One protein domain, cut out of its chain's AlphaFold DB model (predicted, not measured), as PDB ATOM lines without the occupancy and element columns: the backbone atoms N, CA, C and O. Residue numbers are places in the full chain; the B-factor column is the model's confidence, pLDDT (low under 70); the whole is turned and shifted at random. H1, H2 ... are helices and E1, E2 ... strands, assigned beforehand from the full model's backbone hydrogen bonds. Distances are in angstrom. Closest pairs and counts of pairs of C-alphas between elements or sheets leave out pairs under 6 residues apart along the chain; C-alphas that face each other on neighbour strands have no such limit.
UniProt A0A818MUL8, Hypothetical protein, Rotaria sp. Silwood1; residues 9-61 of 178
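AT A GLANCE: This is residues 9 to 61 of the 178 residues of the protein "Hypothetical protein" of Rotaria sp. Silwood1 (UniProt A0A818MUL8). A helical hairpin, H1 and H2 side by side and running opposite ways, splays apart toward its loop; after H2 the chain crosses past the start of H1 to a short strand, E1, and a third helix, H3, on the other side of H1 from H2. Residues 20 to 30 stick out at the loop end of the hairpin, and residues 53 to 61 stick out as an arm at the end of the printed part. The printed part has 53 residues with three named helices and one named strand, in the order H1, H2, E1, H3, and its class is mostly helix. It is only just loose, close to compact, with a radius of gyration of the C-alphas of 12.1 A and spans of 31 by 28 by 17 A.

HOW THE PARTS SIT: H1, residues 11 to 21, and H2, residues 28 to 41, form a helical hairpin, running opposite ways at a shallow tilt of 21 degrees. They touch, H2 with residues 35 to 39 alone, and their closest C-alphas are those of Phe 12 and Leu 38, 5.7 A apart. E1, residues 46 to 48, pairs with no named strand, but its residues 46 to 47 form a short antiparallel pairing with residues 9 to 10. The closest C-alphas of H1 and E1 are those of Leu 11 and Gln 46, 7.0 A apart. H2 and E1 are apart. H3, residues 49 to 60, is close to H1 but not clearly touching, with the C-alphas of Ile 14 and Ser 49 the closest at 6.2 A, and it stands about perpendicular to H1 at 76 degrees. H3 is apart from H2, and E1 and H3 meet only through their link. In H1 and H2 every O i to N i+4 pair is within hydrogen-bond range; in H3, 7 of 8 are.

IN THESE COORDINATES: H1 begins at C-alpha 11, (97.602, 134.355, 115.910), and is 15.6 A long from first to last C-alpha. H2, the longest helix, measures 19.9 A and ends at C-alpha 41, (104.097, 136.867, 122.943). E1 measures 7.0 A. H3 measures 17.5 A and ends at C-alpha 60, (96.434, 146.961, 99.159).

THE WHOLE: The two C-alphas farthest apart are those of Asp 40 and Glu 61, at 32.5 A. The printed part, residues 9 to 61, has no cut. The link from H1 to H2 is short, with 6 residues; those from H2 to E1 and from E1 to H3 are tight. The mean pLDDT of the printed part is 71.9; it is under 70 at residues 21 to 26, 42, 47 and 49 to 61.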
ATOM      1  N   GLN A   9      90.795 131.338 115.313       79.81
ATOM      2  CA  GLN A   9      92.123 130.759 115.478       79.81
ATOM      3  C   GLN A   9      93.004 131.741 116.246       79.81
ATOM      4  O   GLN A   9      92.788 132.956 116.210       79.81
ATOM      5  N   THR A  10      93.986 131.231 116.980       82.12
ATOM      6  CA  THR A  10      94.997 132.095 117.609       82.12
ATOM      7  C   THR A  10      95.943 132.668 116.552       82.12
ATOM      8  O   THR A  10      96.088 132.105 115.468       82.12
ATOM      9  N   LEU A  11      96.618 133.787 116.844       74.94
ATOM     10  CA  LEU A  11      97.602 134.355 115.910       74.94
ATOM     11  C   LEU A  11      98.689 133.333 115.543       74.94
ATOM     12  O   LEU A  11      99.084 133.247 114.384       74.94
ATOM     13  N   PHE A  12      99.107 132.513 116.510       80.06
ATOM     14  CA  PHE A  12     100.035 131.412 116.278       80.06
ATOM     15  C   PHE A  12      99.496 130.412 115.245       80.06
ATOM     16  O   PHE A  12     100.171 130.137 114.257       80.06
ATOM     17  N   GLU A  13      98.265 129.921 115.417       80.25
ATOM     18  CA  GLU A  13      97.627 128.985 114.480       80.25
ATOM     19  C   GLU A  13      97.428 129.589 113.086       80.25
ATOM     20  O   GLU A  13      97.633 128.905 112.087       80.25
ATOM     21  N   ILE A  14      97.035 130.863 113.002       79.31
ATOM     22  CA  ILE A  14      96.832 131.559 111.724       79.31
ATOM     23  C   ILE A  14      98.151 131.625 110.955       79.31
ATOM     24  O   ILE A  14      98.204 131.242 109.787       79.31
ATOM     25  N   HIS A  15      99.225 132.066 111.612       75.50
ATOM     26  CA  HIS A  15     100.540 132.142 110.986       75.50
ATOM     27  C   HIS A  15     101.092 130.755 110.650       75.50
ATOM     28  O   HIS A  15     101.562 130.560 109.533       75.50
ATOM     29  N   HIS A  16     100.977 129.778 111.554       80.06
ATOM     30  CA  HIS A  16     101.417 128.402 111.316       80.06
ATOM     31  C   HIS A  16     100.722 127.782 110.090       80.06
ATOM     32  O   HIS A  16     101.396 127.312 109.179       80.06
ATOM     33  N   ASN A  17      99.391 127.891 109.997       77.44
ATOM     34  CA  ASN A  17      98.623 127.378 108.858       77.44
ATOM     35  C   ASN A  17      98.968 128.087 107.538       77.44
ATOM     36  O   ASN A  17      99.045 127.438 106.497       77.44
ATOM     37  N   ARG A  18      99.189 129.410 107.563       75.62
ATOM     38  CA  ARG A  18      99.606 130.172 106.372       75.62
ATOM     39  C   ARG A  18     100.993 129.747 105.891       75.62
ATOM     40  O   ARG A  18     101.212 129.648 104.689       75.62
ATOM     41  N   TYR A  19     101.918 129.455 106.804       73.12
ATOM     42  CA  TYR A  19     103.258 128.997 106.438       73.12
ATOM     43  C   TYR A  19     103.274 127.597 105.823       73.12
ATOM     44  O   TYR A  19     104.040 127.384 104.887       73.12
ATOM     45  N   GLU A  20     102.419 126.682 106.284       70.44
ATOM     46  CA  GLU A  20     102.258 125.355 105.664       70.44
ATOM     47  C   GLU A  20     101.717 125.445 104.224       70.44
ATOM     48  O   GLU A  20     101.981 124.577 103.398       70.44
ATOM     49  N   GLN A  21     100.986 126.517 103.897       66.12
ATOM     50  CA  GLN A  21     100.401 126.734 102.569       66.12
ATOM     51  C   GLN A  21     101.323 127.501 101.601       66.12
ATOM     52  O   GLN A  21     101.133 127.419 100.387       66.12
ATOM     53  N   ILE A  22     102.326 128.237 102.095       66.00
ATOM     54  CA  ILE A  22     103.234 129.045 101.264       66.00
ATOM     55  C   ILE A  22     104.484 128.233 100.893       66.00
ATOM     56  O   ILE A  22     105.382 128.008 101.704       66.00
ATOM     57  N   HIS A  23     104.592 127.860  99.617       57.91
ATOM     58  CA  HIS A  23     105.662 127.001  99.095       57.91
ATOM     59  C   HIS A  23     107.011 127.694  98.766       57.91
ATOM     60  O   HIS A  23     107.847 127.063  98.125       57.91
ATOM     61  N   HIS A  24     107.304 128.937  99.196       60.44
ATOM     62  CA  HIS A  24     108.581 129.588  98.816       60.44
ATOM     63  C   HIS A  24     109.258 130.559  99.819       60.44
ATOM     64  O   HIS A  24     108.623 131.345 100.512       60.44
ATOM     65  N   HIS A  25     110.603 130.479  99.805       56.78
ATOM     66  CA  HIS A  25     111.688 131.462 100.044       56.78
ATOM     67  C   HIS A  25     111.879 132.226 101.378       56.78
ATOM     68  O   HIS A  25     112.697 133.141 101.429       56.78
ATOM     69  N   LEU A  26     111.259 131.849 102.495       61.00
ATOM     70  CA  LEU A  26     111.749 132.311 103.810       61.00
ATOM     71  C   LEU A  26     112.791 131.333 104.365       61.00
ATOM     72  O   LEU A  26     112.539 130.124 104.393       61.00
ATOM     73  N   SER A  27     113.955 131.841 104.795       72.19
ATOM     74  CA  SER A  27     114.973 131.002 105.438       72.19
ATOM     75  C   SER A  27     114.370 130.352 106.684       72.19
ATOM     76  O   SER A  27     113.587 130.966 107.413       72.19
ATOM     77  N   LYS A  28     114.700 129.077 106.912       72.88
ATOM     78  CA  LYS A  28     114.153 128.288 108.024       72.88
ATOM     79  C   LYS A  28     114.362 128.982 109.378       72.88
ATOM     80  O   LYS A  28     113.477 128.969 110.220       72.88
ATOM     81  N   GLU A  29     115.476 129.692 109.520       77.44
ATOM     82  CA  GLU A  29     115.824 130.478 110.706       77.44
ATOM     83  C   GLU A  29     114.840 131.620 110.990       77.44
ATOM     84  O   GLU A  29     114.435 131.813 112.134       77.44
ATOM     85  N   ILE A  30     114.406 132.356 109.957       76.69
ATOM     86  CA  ILE A  30     113.417 133.429 110.126       76.69
ATOM     87  C   ILE A  30     112.067 132.829 110.532       76.69
ATOM     88  O   ILE A  30     111.378 133.385 111.387       76.69
ATOM     89  N   LYS A  31     111.709 131.667 109.970       74.38
ATOM     90  CA  LYS A  31     110.469 130.958 110.324       74.38
ATOM     91  C   LYS A  31     110.461 130.565 111.798       74.38
ATOM     92  O   LYS A  31     109.517 130.897 112.514       74.38
ATOM     93  N   ASP A  32     111.532 129.924 112.252       80.62
ATOM     94  CA  ASP A  32     111.652 129.451 113.628       80.62
ATOM     95  C   ASP A  32     111.677 130.629 114.618       80.62
ATOM     96  O   ASP A  32     111.028 130.581 115.664       80.62
ATOM     97  N   ALA A  33     112.339 131.737 114.263       83.75
ATOM     98  CA  ALA A  33     112.364 132.949 115.080       83.75
ATOM     99  C   ALA A  33     110.977 133.605 115.220       83.75
ATOM    100  O   ALA A  33     110.599 134.026 116.317       83.75
ATOM    101  N   VAL A  34     110.203 133.678 114.131       80.38
ATOM    102  CA  VAL A  34     108.849 134.257 114.143       80.38
ATOM    103  C   VAL A  34     107.882 133.368 114.921       80.38
ATOM    104  O   VAL A  34     107.140 133.881 115.758       80.38
ATOM    105  N   LEU A  35     107.911 132.047 114.709       81.31
ATOM    106  CA  LEU A  35     107.061 131.107 115.448       81.31
ATOM    107  C   LEU A  35     107.359 131.136 116.946       81.31
ATOM    108  O   LEU A  35     106.427 131.224 117.742       81.31
ATOM    109  N   LYS A  36     108.641 131.155 117.327       83.50
ATOM    110  CA  LYS A  36     109.050 131.271 118.728       83.50
ATOM    111  C   LYS A  36     108.526 132.560 119.359       83.50
ATOM    112  O   LYS A  36     107.915 132.530 120.417       83.50
ATOM    113  N   ARG A  37     108.670 133.696 118.673       82.44
ATOM    114  CA  ARG A  37     108.185 134.985 119.183       82.44
ATOM    115  C   ARG A  37     106.658 135.037 119.291       82.44
ATOM    116  O   ARG A  37     106.134 135.637 120.225       82.44
ATOM    117  N   LEU A  38     105.938 134.412 118.362       80.31
ATOM    118  CA  LEU A  38     104.479 134.291 118.433       80.31
ATOM    119  C   LEU A  38     104.033 133.329 119.538       80.31
ATOM    120  O   LEU A  38     102.983 133.546 120.129       80.31
ATOM    121  N   GLN A  39     104.823 132.308 119.854       80.31
ATOM    122  CA  GLN A  39     104.569 131.439 120.998       80.31
ATOM    123  C   GLN A  39     104.805 132.176 122.324       80.31
ATOM    124  O   GLN A  39     103.989 132.068 123.237       80.31
ATOM    125  N   ASP A  40     105.870 132.975 122.399       82.88
ATOM    126  CA  ASP A  40     106.246 133.720 123.604       82.88
ATOM    127  C   ASP A  40     105.302 134.912 123.876       82.88
ATOM    128  O   ASP A  40     105.009 135.224 125.030       82.88
ATOM    129  N   TYR A  41     104.807 135.581 122.824       78.69
ATOM    130  CA  TYR A  41     104.097 136.867 122.943       78.69
ATOM    131  C   TYR A  41     102.750 136.953 122.206       78.69
ATOM    132  O   TYR A  41     102.047 137.953 122.340       78.69
ATOM    133  N   GLY A  42     102.362 135.944 121.421       68.75
ATOM    134  CA  GLY A  42     101.160 135.989 120.573       68.75
ATOM    135  C   GLY A  42      99.835 135.908 121.335       68.75
ATOM    136  O   GLY A  42      98.784 136.206 120.765       68.75
ATOM    137  N   GLY A  43      99.883 135.560 122.624       74.62
ATOM    138  CA  GLY A  43      98.715 135.451 123.495       74.62
ATOM    139  C   GLY A  43      97.723 134.361 123.063       74.62
ATOM    140  O   GLY A  43      97.838 133.738 122.013       74.62
ATOM    141  N   THR A  44      96.701 134.129 123.886       76.62
ATOM    142  CA  THR A  44      95.660 133.107 123.636       76.62
ATOM    143  C   THR A  44      94.421 133.669 122.938       76.62
ATOM    144  O   THR A  44      93.435 132.961 122.731       76.62
ATOM    145  N   LYS A  45      94.436 134.958 122.582       76.88
ATOM    146  CA  LYS A  45      93.272 135.641 122.019       76.88
ATOM    147  C   LYS A  45      93.010 135.143 120.601       76.88
ATOM    148  O   LYS A  45      93.809 135.362 119.692       76.88
ATOM    149  N   GLN A  46      91.859 134.513 120.418       77.81
ATOM    150  CA  GLN A  46      91.410 134.043 119.115       77.81
ATOM    151  C   GLN A  46      90.884 135.213 118.280       77.81
ATOM    152  O   GLN A  46      90.188 136.099 118.784       77.81
ATOM    153  N   ARG A  47      91.232 135.223 116.995       69.56
ATOM    154  CA  ARG A  47      90.729 136.172 115.999       69.56
ATOM    155  C   ARG A  47      90.163 135.399 114.814       69.56
ATOM    156  O   ARG A  47      90.504 134.240 114.588       69.56
ATOM    157  N   LEU A  48      89.272 136.040 114.065       74.25
ATOM    158  CA  LEU A  48      88.818 135.501 112.789       74.25
ATOM    159  C   LEU A  48      89.976 135.591 111.796       74.25
ATOM    160  O   LEU A  48      90.452 136.691 111.519       74.25
ATOM    161  N   SER A  49      90.412 134.449 111.265       68.12
ATOM    162  CA  SER A  49      91.536 134.385 110.322       68.12
ATOM    163  C   SER A  49      91.318 135.250 109.076       68.12
ATOM    164  O   SER A  49      92.253 135.882 108.600       68.12
ATOM    165  N   GLN A  50      90.066 135.357 108.626       68.81
ATOM    166  CA  GLN A  50      89.647 136.137 107.459       68.81
ATOM    167  C   GLN A  50      89.724 137.660 107.665       68.81
ATOM    168  O   GLN A  50      89.926 138.379 106.697       68.81
ATOM    169  N   LEU A  51      89.607 138.168 108.904       64.31
ATOM    170  CA  LEU A  51      89.699 139.616 109.163       64.31
ATOM    171  C   LEU A  51      91.113 140.157 108.921       64.31
ATOM    172  O   LEU A  51      91.268 141.317 108.561       64.31
ATOM    173  N   LEU A  52      92.143 139.328 109.126       62.72
ATOM    174  CA  LEU A  52      93.518 139.694 108.781       62.72
ATOM    175  C   LEU A  52      93.696 139.800 107.264       62.72
ATOM    176  O   LEU A  52      94.396 140.694 106.815       62.72
ATOM    177  N   ASP A  53      93.056 138.918 106.493       64.19
ATOM    178  CA  ASP A  53      93.126 138.959 105.028       64.19
ATOM    179  C   ASP A  53      92.391 140.184 104.463       64.19
ATOM    180  O   ASP A  53      92.936 140.881 103.615       64.19
ATOM    181  N   GLU A  54      91.206 140.503 104.997       63.44
ATOM    182  CA  GLU A  54      90.431 141.686 104.595       63.44
ATOM    183  C   GLU A  54      91.139 143.006 104.937       63.44
ATOM    184  O   GLU A  54      91.095 143.942 104.145       63.44
ATOM    185  N   GLU A  55      91.803 143.104 106.094       61.03
ATOM    186  CA  GLU A  55      92.566 144.306 106.463       61.03
ATOM    187  C   GLU A  55      93.829 144.453 105.601       61.03
ATOM    188  O   GLU A  55      94.120 145.547 105.126       61.03
ATOM    189  N   GLN A  56      94.521 143.344 105.302       59.34
ATOM    190  CA  GLN A  56      95.657 143.340 104.371       59.34
ATOM    191  C   GLN A  56      95.233 143.681 102.936       59.34
ATOM    192  O   GLN A  56      95.991 144.315 102.205       59.34
ATOM    193  N   GLN A  57      94.025 143.292 102.524       59.47
ATOM    194  CA  GLN A  57      93.452 143.716 101.249       59.47
ATOM    195  C   GLN A  57      93.061 145.190 101.257       59.47
ATOM    196  O   GLN A  57      93.289 145.851 100.254       59.47
ATOM    197  N   ARG A  58      92.583 145.737 102.380       63.44
ATOM    198  CA  ARG A  58      92.280 147.171 102.498       63.44
ATOM    199  C   ARG A  58      93.532 148.052 102.441       63.44
ATOM    200  O   ARG A  58      93.469 149.134 101.878       63.44
ATOM    201  N   GLU A  59      94.666 147.581 102.964       59.12
ATOM    202  CA  GLU A  59      95.971 148.245 102.786       59.12
ATOM    203  C   GLU A  59      96.481 148.167 101.331       59.12
ATOM    204  O   GLU A  59      97.226 149.042 100.892       59.12
ATOM    205  N   LEU A  60      96.082 147.134 100.575       56.59
ATOM    206  CA  LEU A  60      96.434 146.961  99.159       56.59
ATOM    207  C   LEU A  60      95.458 147.645  98.186       56.59
ATOM    208  O   LEU A  60      95.838 147.910  97.044       56.59
ATOM    209  N   GLU A  61      94.223 147.919  98.608       56.12
ATOM    210  CA  GLU A  61      93.199 148.666  97.868       56.12
ATOM    211  C   GLU A  61      93.518 150.169  97.885       56.12
ATOM    212  O   GLU A  61      92.812 150.992  98.453       56.12
TER     213      GLU A  61